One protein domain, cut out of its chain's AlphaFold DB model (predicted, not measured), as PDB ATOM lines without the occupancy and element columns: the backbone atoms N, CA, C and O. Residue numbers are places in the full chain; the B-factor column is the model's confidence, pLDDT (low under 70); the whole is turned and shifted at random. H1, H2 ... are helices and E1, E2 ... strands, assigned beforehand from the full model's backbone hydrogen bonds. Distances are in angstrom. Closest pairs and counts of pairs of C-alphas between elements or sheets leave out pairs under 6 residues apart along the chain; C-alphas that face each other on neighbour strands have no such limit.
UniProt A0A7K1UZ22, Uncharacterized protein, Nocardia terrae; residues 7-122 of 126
ATOM      1  N   SER A   7     102.854 148.195 163.204       92.19
ATOM      2  CA  SER A   7     104.112 148.928 163.296       92.19
ATOM      3  C   SER A   7     104.429 149.504 161.921       92.19
ATOM      4  O   SER A   7     104.053 148.919 160.903       92.19
ATOM      5  N   ALA A   8     105.085 150.660 161.883       93.06
ATOM      6  CA  ALA A   8     105.505 151.282 160.639       93.06
ATOM      7  C   ALA A   8     106.950 151.758 160.763       93.06
ATOM      8  O   ALA A   8     107.330 152.351 161.771       93.06
ATOM      9  N   ALA A   9     107.759 151.483 159.745       93.00
ATOM     10  CA  ALA A   9     109.186 151.755 159.770       93.00
ATOM     11  C   ALA A   9     109.690 152.225 158.407       93.00
ATOM     12  O   ALA A   9     109.308 151.701 157.360       93.00
ATOM     13  N   VAL A  10     110.598 153.198 158.429       93.69
ATOM     14  CA  VAL A  10     111.334 153.608 157.231       93.69
ATOM     15  C   VAL A  10     112.391 152.558 156.920       93.69
ATOM     16  O   VAL A  10     113.110 152.101 157.814       93.69
ATOM     17  N   ARG A  11     112.476 152.173 155.649       90.44
ATOM     18  CA  ARG A  11     113.441 151.198 155.142       90.44
ATOM     19  C   ARG A  11     114.309 151.809 154.059       90.44
ATOM     20  O   ARG A  11     113.952 152.798 153.421       90.44
ATOM     21  N   GLU A  12     115.449 151.177 153.840       86.31
ATOM     22  CA  GLU A  12     116.235 151.384 152.632       86.31
ATOM     23  C   GLU A  12     115.765 150.392 151.566       86.31
ATOM     24  O   GLU A  12     115.440 149.246 151.879       86.31
ATOM     25  N   LEU A  13     115.752 150.804 150.297       82.94
ATOM     26  CA  LEU A  13     115.310 149.946 149.194       82.94
ATOM     27  C   LEU A  13     116.033 148.581 149.131       82.94
ATOM     28  O   LEU A  13     115.350 147.572 148.954       82.94
ATOM     29  N   PRO A  14     117.366 148.485 149.327       83.00
ATOM     30  CA  PRO A  14     118.059 147.196 149.315       83.00
ATOM     31  C   PRO A  14     117.598 146.226 150.414       83.00
ATOM     32  O   PRO A  14     117.779 145.019 150.269       83.00
ATOM     33  N   ALA A  15     116.982 146.725 151.492       83.75
ATOM     34  CA  ALA A  15     116.478 145.888 152.578       83.75
ATOM     35  C   ALA A  15     115.218 145.091 152.192       83.75
ATOM     36  O   ALA A  15     114.856 144.161 152.906       83.75
ATOM     37  N   LEU A  16     114.567 145.420 151.066       80.75
ATOM     38  CA  LEU A  16     113.382 144.710 150.569       80.75
ATOM     39  C   LEU A  16     113.712 143.427 149.789       80.75
ATOM     40  O   LEU A  16     112.804 142.743 149.332       80.75
ATOM     41  N   GLY A  17     114.994 143.099 149.613       85.94
ATOM     42  CA  GLY A  17     115.443 141.990 148.774       85.94
ATOM     43  C   GLY A  17     115.745 142.423 147.337       85.94
ATOM     44  O   GLY A  17     115.141 143.348 146.795       85.94
ATOM     45  N   GLU A  18     116.712 141.746 146.715       87.88
ATOM     46  CA  GLU A  18     117.328 142.164 145.447       87.88
ATOM     47  C   GLU A  18     116.315 142.306 144.301       87.88
ATOM     48  O   GLU A  18     116.281 143.329 143.624       87.88
ATOM     49  N   GLN A  19     115.433 141.322 144.120       87.44
ATOM     50  CA  GLN A  19     114.471 141.317 143.014       87.44
ATOM     51  C   GLN A  19     113.422 142.438 143.129       87.44
ATOM     52  O   GLN A  19     113.048 143.060 142.127       87.44
ATOM     53  N   ILE A  20     112.959 142.716 144.352       88.12
ATOM     54  CA  ILE A  20     112.023 143.811 144.636       88.12
ATOM     55  C   ILE A  20     112.732 145.149 144.427       88.12
ATOM     56  O   ILE A  20     112.195 146.026 143.751       88.12
ATOM     57  N   ALA A  21     113.956 145.285 144.945       88.88
ATOM     58  CA  ALA A  21     114.762 146.484 144.781       88.88
ATOM     59  C   ALA A  21     114.996 146.819 143.301       88.88
ATOM     60  O   ALA A  21     114.760 147.957 142.904       88.88
ATOM     61  N   GLU A  22     115.377 145.841 142.477       90.69
ATOM     62  CA  GLU A  22     115.589 146.028 141.035       90.69
ATOM     63  C   GLU A  22     114.313 146.469 140.311       90.69
ATOM     64  O   GLU A  22     114.338 147.423 139.532       90.69
ATOM     65  N   THR A  23     113.179 145.831 140.609       91.00
ATOM     66  CA  THR A  23     111.899 146.169 139.966       91.00
ATOM     67  C   THR A  23     111.409 147.560 140.377       91.00
ATOM     68  O   THR A  23     110.860 148.304 139.564       91.00
ATOM     69  N   ALA A  24     111.612 147.935 141.640       91.12
ATOM     70  CA  ALA A  24     111.115 149.184 142.198       91.12
ATOM     71  C   ALA A  24     112.050 150.385 141.952       91.12
ATOM     72  O   ALA A  24     111.591 151.532 141.930       91.12
ATOM     73  N   ARG A  25     113.347 150.145 141.711       91.06
ATOM     74  CA  ARG A  25     114.384 151.161 141.457       91.06
ATOM     75  C   ARG A  25     113.972 152.279 140.481       91.06
ATOM     76  O   ARG A  25     114.165 153.438 140.855       91.06
ATOM     77  N   PRO A  26     113.373 152.019 139.297       91.19
ATOM     78  CA  PRO A  26     112.981 153.092 138.373       91.19
ATOM     79  C   PRO A  26     111.880 154.026 138.907       91.19
ATOM     80  O   PRO A  26     111.718 155.128 138.387       91.19
ATOM     81  N   TYR A  27     111.134 153.619 139.936       90.75
ATOM     82  CA  TYR A  27     110.019 154.387 140.501       90.75
ATOM     83  C   TYR A  27     110.390 155.130 141.790       90.75
ATOM     84  O   TYR A  27     109.745 156.116 142.153       90.75
ATOM     85  N   ILE A  28     111.424 154.659 142.492       87.50
ATOM     86  CA  ILE A  28     111.784 155.169 143.817       87.50
ATOM     87  C   ILE A  28     112.745 156.356 143.728       87.50
ATOM     88  O   ILE A  28     112.512 157.376 144.386       87.50
ATOM     89  N   GLY A  29     113.791 156.274 142.899       83.19
ATOM     90  CA  GLY A  29     114.897 157.238 142.955       83.19
ATOM     91  C   GLY A  29     115.499 157.297 144.367       83.19
ATOM     92  O   GLY A  29     115.699 156.255 144.981       83.19
ATOM     93  N   ASP A  30     115.706 158.503 144.902       79.88
ATOM     94  CA  ASP A  30     116.221 158.727 146.269       79.88
ATOM     95  C   ASP A  30     115.120 158.859 147.341       79.88
ATOM     96  O   ASP A  30     115.351 159.398 148.424       79.88
ATOM     97  N   GLY A  31     113.878 158.469 147.038       85.56
ATOM     98  CA  GLY A  31     112.770 158.713 147.960       85.56
ATOM     99  C   GLY A  31     112.513 157.604 148.978       85.56
ATOM    100  O   GLY A  31     113.089 156.521 148.943       85.56
ATOM    101  N   LEU A  32     111.607 157.909 149.907       93.38
ATOM    102  CA  LEU A  32     111.383 157.112 151.108       93.38
ATOM    103  C   LEU A  32     110.633 155.809 150.824       93.38
ATOM    104  O   LEU A  32     109.589 155.812 150.165       93.38
ATOM    105  N   VAL A  33     111.129 154.723 151.410       95.81
ATOM    106  CA  VAL A  33     110.428 153.443 151.505       95.81
ATOM    107  C   VAL A  33     109.842 153.326 152.904       95.81
ATOM    108  O   VAL A  33     110.556 153.472 153.897       95.81
ATOM    109  N   LEU A  34     108.543 153.063 152.981       96.94
ATOM    110  CA  LEU A  34     107.833 152.846 154.227       96.94
ATOM    111  C   LEU A  34     107.250 151.438 154.246       96.94
ATOM    112  O   LEU A  34     106.506 151.067 153.345       96.94
ATOM    113  N   GLU A  35     107.561 150.679 155.287       95.56
ATOM    114  CA  GLU A  35     106.981 149.367 155.551       95.56
ATOM    115  C   GLU A  35     105.975 149.477 156.696       95.56
ATOM    116  O   GLU A  35     106.279 150.078 157.727       95.56
ATOM    117  N   VAL A  36     104.798 148.878 156.525       95.38
ATOM    118  CA  VAL A  36     103.810 148.675 157.584       95.38
ATOM    119  C   VAL A  36     103.525 147.187 157.703       95.38
ATOM    120  O   VAL A  36     103.146 146.538 156.727       95.38
ATOM    121  N   ALA A  37     103.688 146.651 158.906       93.56
ATOM    122  CA  ALA A  37     103.528 145.232 159.188       93.56
ATOM    123  C   ALA A  37     102.855 145.014 160.545       93.56
ATOM    124  O   ALA A  37     102.788 145.919 161.386       93.56
ATOM    125  N   THR A  38     102.380 143.793 160.785       90.75
ATOM    126  CA  THR A  38     101.914 143.392 162.117       90.75
ATOM    127  C   THR A  38     103.084 143.385 163.102       90.75
ATOM    128  O   THR A  38     104.030 142.616 162.936       90.75
ATOM    129  N   GLY A  39     103.024 144.245 164.116       79.25
ATOM    130  CA  GLY A  39     104.004 144.320 165.192       79.25
ATOM    131  C   GLY A  39     103.877 143.144 166.162       79.25
ATOM    132  O   GLY A  39     102.786 142.633 166.412       79.25
ATOM    133  N   LEU A  40     105.011 142.726 166.728       67.50
ATOM    134  CA  LEU A  40     105.078 141.656 167.731       67.50
ATOM    135  C   LEU A  40     104.832 142.162 169.165       67.50
ATOM    136  O   LEU A  40     104.566 141.354 170.052       67.50
ATOM    137  N   ASP A  41     104.905 143.479 169.396       61.03
ATOM    138  CA  ASP A  41     104.786 144.096 170.720       61.03
ATOM    139  C   ASP A  41     103.642 145.119 170.770       61.03
ATOM    140  O   ASP A  41     103.590 146.085 170.011       61.03
ATOM    141  N   THR A  42     102.727 144.929 171.720       55.47
ATOM    142  CA  THR A  42     101.617 145.848 171.994       55.47
ATOM    143  C   THR A  42     102.045 147.252 172.421       55.47
ATOM    144  O   THR A  42     101.287 148.197 172.193       55.47
ATOM    145  N   ALA A  43     103.249 147.426 172.980       53.19
ATOM    146  CA  ALA A  43     103.786 148.741 173.334       53.19
ATOM    147  C   ALA A  43     103.999 149.646 172.103       53.19
ATOM    148  O   ALA A  43     103.896 150.871 172.208       53.19
ATOM    149  N   ASP A  44     104.211 149.046 170.929       61.72
ATOM    150  CA  ASP A  44     104.506 149.743 169.674       61.72
ATOM    151  C   ASP A  44     103.250 150.332 168.995       61.72
ATOM    152  O   ASP A  44     103.337 151.167 168.093       61.72
ATOM    153  N   SER A  45     102.046 150.000 169.489       64.94
ATOM    154  CA  SER A  45     100.785 150.583 168.985       64.94
ATOM    155  C   SER A  45     100.751 152.110 169.091       64.94
ATOM    156  O   SER A  45     100.190 152.791 168.229       64.94
ATOM    157  N   ASN A  46     101.340 152.671 170.153       82.81
ATOM    158  CA  ASN A  46     101.430 154.122 170.311       82.81
ATOM    159  C   ASN A  46     102.421 154.735 169.317       82.81
ATOM    160  O   ASN A  46     102.149 155.819 168.804       82.81
ATOM    161  N   GLY A  47     103.515 154.030 169.014       86.81
ATOM    162  CA  GLY A  47     104.517 154.449 168.032       86.81
ATOM    163  C   GLY A  47     103.923 154.552 166.632       86.81
ATOM    164  O   GLY A  47     104.048 155.591 165.987       86.81
ATOM    165  N   TYR A  48     103.165 153.537 166.207       91.81
ATOM    166  CA  TYR A  48     102.448 153.573 164.930       91.81
ATOM    167  C   TYR A  48     101.522 154.791 164.816       91.81
ATOM    168  O   TYR A  48     101.604 155.560 163.855       91.81
ATOM    169  N   ARG A  49     100.664 155.011 165.821       91.38
ATOM    170  CA  ARG A  49      99.697 156.124 165.811       91.38
ATOM    171  C   ARG A  49     100.379 157.489 165.839       91.38
ATOM    172  O   ARG A  49      99.890 158.415 165.194       91.38
ATOM    173  N   ASP A  50     101.458 157.635 166.602       93.56
ATOM    174  CA  ASP A  50     102.231 158.877 166.638       93.56
ATOM    175  C   ASP A  50     102.891 159.147 165.283       93.56
ATOM    176  O   ASP A  50     102.799 160.261 164.762       93.56
ATOM    177  N   MET A  51     103.440 158.111 164.646       94.75
ATOM    178  CA  MET A  51     104.033 158.238 163.322       94.75
ATOM    179  C   MET A  51     102.994 158.654 162.278       94.75
ATOM    180  O   MET A  51     103.216 159.642 161.588       94.75
ATOM    181  N   VAL A  52     101.820 158.009 162.218       95.62
ATOM    182  CA  VAL A  52     100.717 158.417 161.318       95.62
ATOM    183  C   VAL A  52     100.356 159.898 161.515       95.62
ATOM    184  O   VAL A  52     100.173 160.647 160.553       95.62
ATOM    185  N   ARG A  53     100.283 160.362 162.768       95.06
ATOM    186  CA  ARG A  53      99.899 161.747 163.095       95.06
ATOM    187  C   ARG A  53     100.958 162.771 162.714       95.06
ATOM    188  O   ARG A  53     100.604 163.884 162.306       95.06
ATOM    189  N   THR A  54     102.230 162.424 162.863       95.81
ATOM    190  CA  THR A  54     103.365 163.340 162.697       95.81
ATOM    191  C   THR A  54     103.989 163.287 161.304       95.81
ATOM    192  O   THR A  54     104.667 164.236 160.916       95.81
ATOM    193  N   TRP A  55     103.722 162.241 160.518       97.12
ATOM    194  CA  TRP A  55     104.330 162.028 159.206       97.12
ATOM    195  C   TRP A  55     103.966 163.109 158.187       97.12
ATOM    196  O   TRP A  55     102.792 163.403 157.979       97.12
ATOM    197  N   ARG A  56     104.960 163.699 157.516       95.25
ATOM    198  CA  ARG A  56     104.741 164.753 156.501       95.25
ATOM    199  C   ARG A  56     105.556 164.566 155.221       95.25
ATOM    200  O   ARG A  56     105.554 165.450 154.367       95.25
ATOM    201  N   SER A  57     106.244 163.438 155.076       94.25
ATOM    202  CA  SER A  57     107.169 163.210 153.964       94.25
ATOM    203  C   SER A  57     106.515 162.375 152.856       94.25
ATOM    204  O   SER A  57     105.901 161.353 153.149       94.25
ATOM    205  N   PRO A  58     106.638 162.738 151.570       94.75
ATOM    206  CA  PRO A  58     106.144 161.888 150.490       94.75
ATOM    207  C   PRO A  58     106.823 160.510 150.489       94.75
ATOM    208  O   PRO A  58     108.046 160.413 150.593       94.75
ATOM    209  N   VAL A  59     106.031 159.451 150.337       96.25
ATOM    210  CA  VAL A  59     106.502 158.061 150.274       96.25
ATOM    211  C   VAL A  59     106.662 157.651 148.812       96.25
ATOM    212  O   VAL A  59     105.773 157.880 147.996       96.25
ATOM    213  N   ARG A  60     107.793 157.048 148.445       95.56
ATOM    214  CA  ARG A  60     108.022 156.515 147.095       95.56
ATOM    215  C   ARG A  60     107.665 155.045 146.957       95.56
ATOM    216  O   ARG A  60     107.245 154.658 145.873       95.56
ATOM    217  N   LEU A  61     107.781 154.262 148.026       97.12
ATOM    218  CA  LEU A  61     107.243 152.905 148.100       97.12
ATOM    219  C   LEU A  61     106.581 152.699 149.458       97.12
ATOM    220  O   LEU A  61     107.235 152.872 150.482       97.12
ATOM    221  N   LEU A  62     105.305 152.320 149.457       97.88
ATOM    222  CA  LEU A  62     104.595 151.824 150.634       97.88
ATOM    223  C   LEU A  62     104.477 150.302 150.534       97.88
ATOM    224  O   LEU A  62     103.843 149.816 149.604       97.88
ATOM    225  N   LEU A  63     105.055 149.568 151.478       97.06
ATOM    226  CA  LEU A  63     104.914 148.120 151.611       97.06
ATOM    227  C   LEU A  63     103.932 147.807 152.741       97.06
ATOM    228  O   LEU A  63     104.155 148.222 153.877       97.06
ATOM    229  N   LEU A  64     102.865 147.073 152.433       97.12
ATOM    230  CA  LEU A  64     101.883 146.591 153.400       97.12
ATOM    231  C   LEU A  64     102.008 145.069 153.541       97.12
ATOM    232  O   LEU A  64     101.549 144.318 152.680       97.12
ATOM    233  N   SER A  65     102.608 144.636 154.649       94.00
ATOM    234  CA  SER A  65     102.846 143.233 155.009       94.00
ATOM    235  C   SER A  65     101.945 142.827 156.180       94.00
ATOM    236  O   SER A  65     102.405 142.581 157.296       94.00
ATOM    237  N   ILE A  66     100.628 142.848 155.949       94.12
ATOM    238  CA  ILE A  66      99.604 142.645 156.986       94.12
ATOM    239  C   ILE A  66      98.609 141.579 156.498       94.12
ATOM    240  O   ILE A  66      97.824 141.863 155.590       94.12
ATOM    241  N   PRO A  67      98.587 140.371 157.093       92.00
ATOM    242  CA  PRO A  67      97.695 139.297 156.651       92.00
ATOM    243  C   PRO A  67      96.226 139.534 157.041       92.00
ATOM    244  O   PRO A  67      95.315 139.054 156.370       92.00
ATOM    245  N   ASP A  68      95.967 140.275 158.122       93.69
ATOM    246  CA  ASP A  68      94.602 140.604 158.543       93.69
ATOM    247  C   ASP A  68      93.995 141.683 157.635       93.69
ATOM    248  O   ASP A  68      94.498 142.802 157.549       93.69
ATOM    249  N   ALA A  69      92.894 141.356 156.953       93.19
ATOM    250  CA  ALA A  69      92.283 142.238 155.960       93.19
ATOM    251  C   ALA A  69      91.733 143.548 156.549       93.19
ATOM    252  O   ALA A  69      91.792 144.581 155.881       93.19
ATOM    253  N   ALA A  70      91.210 143.527 157.780       94.25
ATOM    254  CA  ALA A  70      90.686 144.732 158.417       94.25
ATOM    255  C   ALA A  70      91.832 145.688 158.770       94.25
ATOM    256  O   ALA A  70      91.815 146.846 158.361       94.25
ATOM    257  N   ALA A  71      92.876 145.178 159.423       94.31
ATOM    258  CA  ALA A  71      94.042 145.972 159.791       94.31
ATOM    259  C   ALA A  71      94.851 146.449 158.575       94.31
ATOM    260  O   ALA A  71      95.363 147.566 158.576       94.31
ATOM    261  N   ALA A  72      94.941 145.643 157.514       96.00
ATOM    262  CA  ALA A  72      95.533 146.069 156.249       96.00
ATOM    263  C   ALA A  72      94.712 147.191 155.594       96.00
ATOM    264  O   ALA A  72      95.277 148.119 155.016       96.00
ATOM    265  N   GLY A  73      93.382 147.128 155.711       96.69
ATOM    266  CA  GLY A  73      92.474 148.183 155.278       96.69
ATOM    267  C   GLY A  73      92.687 149.497 156.029       96.69
ATOM    268  O   GLY A  73      92.793 150.536 155.378       96.69
ATOM    269  N   ASP A  74      92.809 149.438 157.356       95.56
ATOM    270  CA  ASP A  74      93.100 150.600 158.204       95.56
ATOM    271  C   ASP A  74      94.477 151.198 157.864       95.56
ATOM    272  O   ASP A  74      94.595 152.395 157.605       95.56
ATOM    273  N   ALA A  75      95.510 150.354 157.753       96.81
ATOM    274  CA  ALA A  75      96.852 150.784 157.364       96.81
ATOM    275  C   ALA A  75      96.883 151.429 155.974       96.81
ATOM    276  O   ALA A  75      97.581 152.419 155.750       96.81
ATOM    277  N   TYR A  76      96.128 150.879 155.027       97.88
ATOM    278  CA  TYR A  76      95.994 151.468 153.705       97.88
ATOM    279  C   TYR A  76      95.380 152.866 153.785       97.88
ATOM    280  O   TYR A  76      95.921 153.790 153.184       97.88
ATOM    281  N   ASP A  77      94.304 153.054 154.547       97.31
ATOM    282  CA  ASP A  77      93.655 154.362 154.674       97.31
ATOM    283  C   ASP A  77      94.566 155.399 155.357       97.31
ATOM    284  O   ASP A  77      94.648 156.548 154.898       97.31
ATOM    285  N   ASP A  78      95.338 154.974 156.359       97.44
ATOM    286  CA  ASP A  78      96.320 155.809 157.057       97.44
ATOM    287  C   ASP A  78      97.484 156.258 156.154       97.44
ATOM    288  O   ASP A  78      97.979 157.380 156.299       97.44
ATOM    289  N   TRP A  79      97.926 155.424 155.202       97.94
ATOM    290  CA  TRP A  79      99.201 155.640 154.503       97.94
ATOM    291  C   TRP A  79      99.111 155.891 152.998       97.94
ATOM    292  O   TRP A  79      99.961 156.595 152.447       97.94
ATOM    293  N   VAL A  80      98.097 155.370 152.302       97.19
ATOM    294  CA  VAL A  80      98.053 155.362 150.826       97.19
ATOM    295  C   VAL A  80      98.146 156.762 150.214       97.19
ATOM    296  O   VAL A  80      98.729 156.964 149.146       97.19
ATOM    297  N   HIS A  81      97.589 157.761 150.896       95.25
ATOM    298  CA  HIS A  81      97.554 159.131 150.407       95.25
ATOM    299  C   HIS A  81      98.939 159.799 150.394       95.25
ATOM    300  O   HIS A  81      99.137 160.713 149.589       95.25
ATOM    301  N   TRP A  82      99.904 159.299 151.179       97.00
ATOM    302  CA  TRP A  82     101.290 159.781 151.212       97.00
ATOM    303  C   TRP A  82     102.148 159.306 150.040       97.00
ATOM    304  O   TRP A  82     103.216 159.876 149.810       97.00
ATOM    305  N   ILE A  83     101.707 158.294 149.284       96.56
ATOM    306  CA  ILE A  83     102.467 157.787 148.136       96.56
ATOM    307  C   ILE A  83     102.592 158.903 147.090       96.56
ATOM    308  O   ILE A  83     101.593 159.406 146.597       96.56
ATOM    309  N   ALA A  84     103.792 159.321 146.717       94.12
ATOM    310  CA  ALA A  84     103.973 160.345 145.694       94.12
ATOM    311  C   ALA A  84     103.430 159.882 144.327       94.12
ATOM    312  O   ALA A  84     103.359 158.686 144.038       94.12
ATOM    313  N   GLY A  85     103.086 160.827 143.445       93.31
ATOM    314  CA  GLY A  85     102.754 160.506 142.052       93.31
ATOM    315  C   GLY A  85     103.887 159.714 141.387       93.31
ATOM    316  O   GLY A  85     105.060 160.074 141.515       93.31
ATOM    317  N   GLY A  86     103.537 158.607 140.727       93.19
ATOM    318  CA  GLY A  86     104.495 157.675 140.131       93.19
ATOM    319  C   GLY A  86     105.188 156.726 141.117       93.19
ATOM    320  O   GLY A  86     105.924 155.859 140.654       93.19
ATOM    321  N   GLY A  87     104.957 156.870 142.428       95.69
ATOM    322  CA  GLY A  87     105.439 155.951 143.461       95.69
ATOM    323  C   GLY A  87     104.679 154.625 143.482       95.69
ATOM    324  O   GLY A  87     103.763 154.402 142.690       95.69
ATOM    325  N   LEU A  88     105.060 153.745 144.402       97.38
ATOM    326  CA  LEU A  88     104.620 152.356 144.454       97.38
ATOM    327  C   LEU A  88     103.841 152.029 145.730       97.38
ATOM    328  O   LEU A  88     104.132 152.541 146.812       97.38
ATOM    329  N   LEU A  89     102.883 151.123 145.583       97.94
ATOM    330  CA  LEU A  89     102.232 150.368 146.642       97.94
ATOM    331  C   LEU A  89     102.566 148.889 146.422       97.94
ATOM    332  O   LEU A  89     102.274 148.351 145.360       97.94
ATOM    333  N   ALA A  90     103.177 148.249 147.410       97.50
ATOM    334  CA  ALA A  90     103.450 146.821 147.440       97.50
ATOM    335  C   ALA A  90     102.564 146.162 148.506       97.50
ATOM    336  O   ALA A  90     102.488 146.654 149.633       97.50
ATOM    337  N   ILE A  91     101.881 145.073 148.155       97.75
ATOM    338  CA  ILE A  91     100.945 144.369 149.045       97.75
ATOM    339  C   ILE A  91     101.381 142.908 149.148       97.75
ATOM    340  O   ILE A  91     101.415 142.220 148.129       97.75
ATOM    341  N   ALA A  92     101.691 142.449 150.361       94.75
ATOM    342  CA  ALA A  92     102.028 141.053 150.630       94.75
ATOM    343  C   ALA A  92     100.776 140.267 151.036       94.75
ATOM    344  O   ALA A  92     100.084 140.670 151.974       94.75
ATOM    345  N   ASP A  93     100.496 139.161 150.340       88.69
ATOM    346  CA  ASP A  93      99.497 138.144 150.715       88.69
ATOM    347  C   ASP A  93      98.116 138.684 151.157       88.69
ATOM    348  O   ASP A  93      97.464 138.131 152.047       88.69
ATOM    349  N   ASN A  94      97.633 139.773 150.543       94.69
ATOM    350  CA  ASN A  94      96.350 140.393 150.895       94.69
ATOM    351  C   ASN A  94      95.517 140.755 149.655       94.69
ATOM    352  O   ASN A  94      95.395 141.915 149.254       94.69
ATOM    353  N   GLU A  95      94.909 139.733 149.056       94.75
ATOM    354  CA  GLU A  95      94.069 139.858 147.857       94.75
ATOM    355  C   GLU A  95      92.869 140.819 147.991       94.75
ATOM    356  O   GLU A  95      92.605 141.583 147.053       94.75
ATOM    357  N   PRO A  96      92.142 140.872 149.129       96.44
ATOM    358  CA  PRO A  96      91.079 141.858 149.315       96.44
ATOM    359  C   PRO A  96      91.591 143.298 149.216       96.44
ATOM    360  O   PRO A  96      90.951 144.148 148.586       96.44
ATOM    361  N   LEU A  97      92.758 143.578 149.805       97.06
ATOM    362  CA  LEU A  97      93.368 144.896 149.744       97.06
ATOM    363  C   LEU A  97      93.887 145.220 148.338       97.06
ATOM    364  O   LEU A  97      93.666 146.329 147.852       97.06
ATOM    365  N   HIS A  98      94.516 144.254 147.667       97.38
ATOM    366  CA  HIS A  98      94.950 144.384 146.276       97.38
ATOM    367  C   HIS A  98      93.773 144.740 145.351       97.38
ATOM    368  O   HIS A  98      93.810 145.749 144.642       97.38
ATOM    369  N   THR A  99      92.664 144.006 145.467       97.19
ATOM    370  CA  THR A  99      91.421 144.285 144.733       97.19
ATOM    371  C   THR A  99      90.881 145.685 145.042       97.19
ATOM    372  O   THR A  99      90.517 146.428 144.127       97.19
ATOM    373  N   ARG A 100      90.858 146.089 146.322       97.50
ATOM    374  CA  ARG A 100      90.426 147.433 146.749       97.50
ATOM    375  C   ARG A 100      91.294 148.531 146.127       97.50
ATOM    376  O   ARG A 100      90.760 149.542 145.664       97.50
ATOM    377  N   ALA A 101      92.612 148.349 146.113       97.38
ATOM    378  CA  ALA A 101      93.548 149.318 145.555       97.38
ATOM    379  C   ALA A 101      93.320 149.510 144.048       97.38
ATOM    380  O   ALA A 101      93.221 150.652 143.590       97.38
ATOM    381  N   LEU A 102      93.131 148.424 143.292       97.38
ATOM    382  CA  LEU A 102      92.796 148.484 141.865       97.38
ATOM    383  C   LEU A 102      91.435 149.145 141.612       97.38
ATOM    384  O   LEU A 102      91.326 150.038 140.771       97.38
ATOM    385  N   ALA A 103      90.413 148.777 142.389       97.06
ATOM    386  CA  ALA A 103      89.068 149.342 142.271       97.06
ATOM    387  C   ALA A 103      89.025 150.864 142.509       97.06
ATOM    388  O   ALA A 103      88.107 151.536 142.043       97.06
ATOM    389  N   SER A 104      90.023 151.431 143.194       95.38
ATOM    390  CA  SER A 104      90.120 152.880 143.401       95.38
ATOM    391  C   SER A 104      90.400 153.678 142.121       95.38
ATOM    392  O   SER A 104      90.224 154.897 142.122       95.38
ATOM    393  N   GLY A 105      90.901 153.032 141.059       95.50
ATOM    394  CA  GLY A 105      91.326 153.686 139.817       95.50
ATOM    395  C   GLY A 105      92.562 154.588 139.951       95.50
ATOM    396  O   GLY A 105      92.975 155.207 138.975       95.50
ATOM    397  N   LYS A 106      93.169 154.678 141.145       95.19
ATOM    398  CA  LYS A 106      94.368 155.497 141.417       95.19
ATOM    399  C   LYS A 106      95.674 154.748 141.166       95.19
ATOM    400  O   LYS A 106      96.745 155.353 141.216       95.19
ATOM    401  N   PHE A 107      95.582 153.446 140.930       97.31
ATOM    402  CA  PHE A 107      96.716 152.550 140.803       97.31
ATOM    403  C   PHE A 107      96.660 151.782 139.490       97.31
ATOM    404  O   PHE A 107      95.591 151.379 139.034       97.31
ATOM    405  N   ARG A 108      97.836 151.578 138.903       96.19
ATOM    406  CA  ARG A 108      98.070 150.676 137.780       96.19
ATOM    407  C   ARG A 108      98.828 149.458 138.291       96.19
ATOM    408  O   ARG A 108      99.845 149.622 138.956       96.19
ATOM    409  N   ASP A 109      98.370 148.269 137.927       96.25
ATOM    410  CA  ASP A 109      99.070 147.022 138.233       96.25
ATOM    411  C   ASP A 109     100.374 146.888 137.425       96.25
ATOM    412  O   ASP A 109     100.392 147.147 136.213       96.25
ATOM    413  N   LEU A 110     101.464 146.517 138.102       94.88
ATOM    414  CA  LEU A 110     102.761 146.176 137.511       94.88
ATOM    415  C   LEU A 110     103.059 144.665 137.582       94.88
ATOM    416  O   LEU A 110     104.062 144.227 137.018       94.88
ATOM    417  N   GLY A 111     102.194 143.876 138.223       94.12
ATOM    418  CA  GLY A 111     102.328 142.436 138.409       94.12
ATOM    419  C   GLY A 111     102.858 142.046 139.790       94.12
ATOM    420  O   GLY A 111     102.954 142.859 140.709       94.12
ATOM    421  N   THR A 112     103.210 140.767 139.925       94.69
ATOM    422  CA  THR A 112     103.682 140.177 141.185       94.69
ATOM    423  C   THR A 112     105.193 139.953 141.158       94.69
ATOM    424  O   THR A 112     105.725 139.403 140.192       94.69
ATOM    425  N   VAL A 113     105.887 140.338 142.232       92.62
ATOM    426  CA  VAL A 113     107.329 140.116 142.427       92.62
ATOM    427  C   VAL A 113     107.578 139.591 143.831       92.62
ATOM    428  O   VAL A 113     107.226 140.269 144.788       92.62
ATOM    429  N   ALA A 114     108.219 138.422 143.946       86.94
ATOM    430  CA  ALA A 114     108.531 137.789 145.234       86.94
ATOM    431  C   ALA A 114     107.323 137.799 146.197       86.94
ATOM    432  O   ALA A 114     107.418 138.289 147.317       86.94
ATOM    433  N   ASP A 115     106.175 137.332 145.694       89.25
ATOM    434  CA  ASP A 115     104.886 137.250 146.405       89.25
ATOM    435  C   ASP A 115     104.240 138.601 146.788       89.25
ATOM    436  O   ASP A 115     103.216 138.650 147.468       89.25
ATOM    437  N   LEU A 116     104.775 139.720 146.285       94.25
ATOM    438  CA  LEU A 116     104.186 141.051 146.437       94.25
ATOM    439  C   LEU A 116     103.444 141.479 145.175       94.25
ATOM    440  O   LEU A 116     104.030 141.508 144.094       94.25
ATOM    441  N   HIS A 117     102.197 141.925 145.315       96.88
ATOM    442  CA  HIS A 117     101.521 142.680 144.259       96.88
ATOM    443  C   HIS A 117     102.074 144.100 144.217       96.88
ATOM    444  O   HIS A 117     101.974 144.829 145.208       96.88
ATOM    445  N   LEU A 118     102.652 144.497 143.083       96.50
ATOM    446  CA  LEU A 118     103.262 145.808 142.909       96.50
ATOM    447  C   LEU A 118     102.363 146.709 142.063       96.50
ATOM    448  O   LEU A 118     102.094 146.442 140.896       96.50
ATOM    449  N   LEU A 119     101.939 147.824 142.644       97.62
ATOM    450  CA  LEU A 119     101.032 148.780 142.029       97.62
ATOM    451  C   LEU A 119     101.696 150.153 141.922       97.62
ATOM    452  O   LEU A 119     102.205 150.685 142.907       97.62
ATOM    453  N   GLN A 120     101.639 150.785 140.754       96.94
ATOM    454  CA  GLN A 120     102.092 152.162 140.572       96.94
ATOM    455  C   GLN A 120     100.952 153.144 140.827       96.94
ATOM    456  O   GLN A 120      99.905 153.064 140.182       96.94
ATOM    457  N   ARG A 121     101.166 154.131 141.701       96.00
ATOM    458  CA  ARG A 121     100.249 155.264 141.839       96.00
ATOM    459  C   ARG A 121     100.290 156.094 140.564       96.00
ATOM    460  O   ARG A 121     101.309 156.703 140.231       96.00
ATOM    461  N   ILE A 122      99.158 156.150 139.874       92.81
ATOM    462  CA  ILE A 122      98.996 156.963 138.676       92.81
ATOM    463  C   ILE A 122      99.138 158.420 139.119       92.81
ATOM    464  O   ILE A 122      98.441 158.880 140.029       92.81
TER     465      ILE A 122
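This is residues 7 to 122 of the 126 residues of an uncharacterized protein of Nocardia terrae (UniProt A0A7K1UZ22). What does the model look like? One strongly twisted sheet of six strands makes the middle of three layers, with H4 and H5 over one face and H2 over the other; H3 packs at the E1 edge, and the short H1 grazes the sheet. What is it built of? The printed part has 116 residues with five named helices and six named strands, class mixed, in the order E1, H1, H2, E2, H3, E3, H4, E4, H5, E5, E6. The mixed sheet runs E1, E2, E3, E4, E6, E5. How tightly is it folded? It is compact and rounded, with a radius of gyration of the C-alphas of 13.1 A and spans of 35 by 29 by 24 A.

Where do the first elements lie? E1, residues 7 to 11, begins at C-alpha 7 (104.112, 148.928, 163.296), before H1, 13 to 16, H2, 18 to 28, and E2, 32 to 38, 20.0 A. What follows? H3, 42 to 54, 19.9 A, E3, 59 to 65, 16.0 A, H4, 69 to 82, 20.3 A, and E4, 83 to 92, 16.9 A, which bends by 122 degrees at residue 86. Where do the last ones lie? H5 is 95 to 103, E5 107 to 113, 16.4 A, and E6 116 to 121, ending at C-alpha 121 (100.249, 155.264, 141.839).

How do the strands pair? Edge strand E1 is antiparallel to E2, N 9 to O 35 at 2.9 A; E2 and E3 are parallel, N 34 to O 61 at 2.8 A, as are E3 and E4, N 62 to O 88 at 2.9 A. E6 is antiparallel to E4, N 89 to O 119 at 2.8 A, and forms a hairpin with edge strand E5, N 110 to O 118 at 2.9 A. Two strand-helix-strand units, parallel neighbours with a helix between, E2, H3, E3 and E3, H4, E4, and the split unit E4, H5, E5, with E6 between its strands, have right-handed crossovers. Where are the helices? H4 is over E2 and E3 at a height over the sheet of 8.9 A, C-alphas 59 and 82 closest to E3 at 5.6 A, and residues 69 to 73 alone touch H5, C-alphas 73 and 97 closest at 6.5 A. H5 is over E4 and E6 on the same face, height 9.1 A, and H2 is on the opposite face, height 8.6 A, over E4 and only just E6, with 3 C-alphas. H1 and H3 only graze the sheet; H1 and H2 only just touch, with 3 pairs of C-alphas within 8 A, the closest Leu 13 and Ala 21 at 5.6 A. What do the helix backbones show? Every O i to N i+4 pair is within hydrogen-bond range in H5, against 5 of 7 in H2, 7 of 9 in H3 and 8 of 10 in H4; H1 is too short for such a pair.

How far does it reach? The two C-alphas farthest apart, Pro 26 and Ala 43, are 36.4 A apart. Is it continuous? The printed part has no cut, and its links between named elements are tight. Where is confidence low? Residues 40 to 45, of which 42 to 45 belong to H3, are under 70, against a mean pLDDT of the printed part of 91.6.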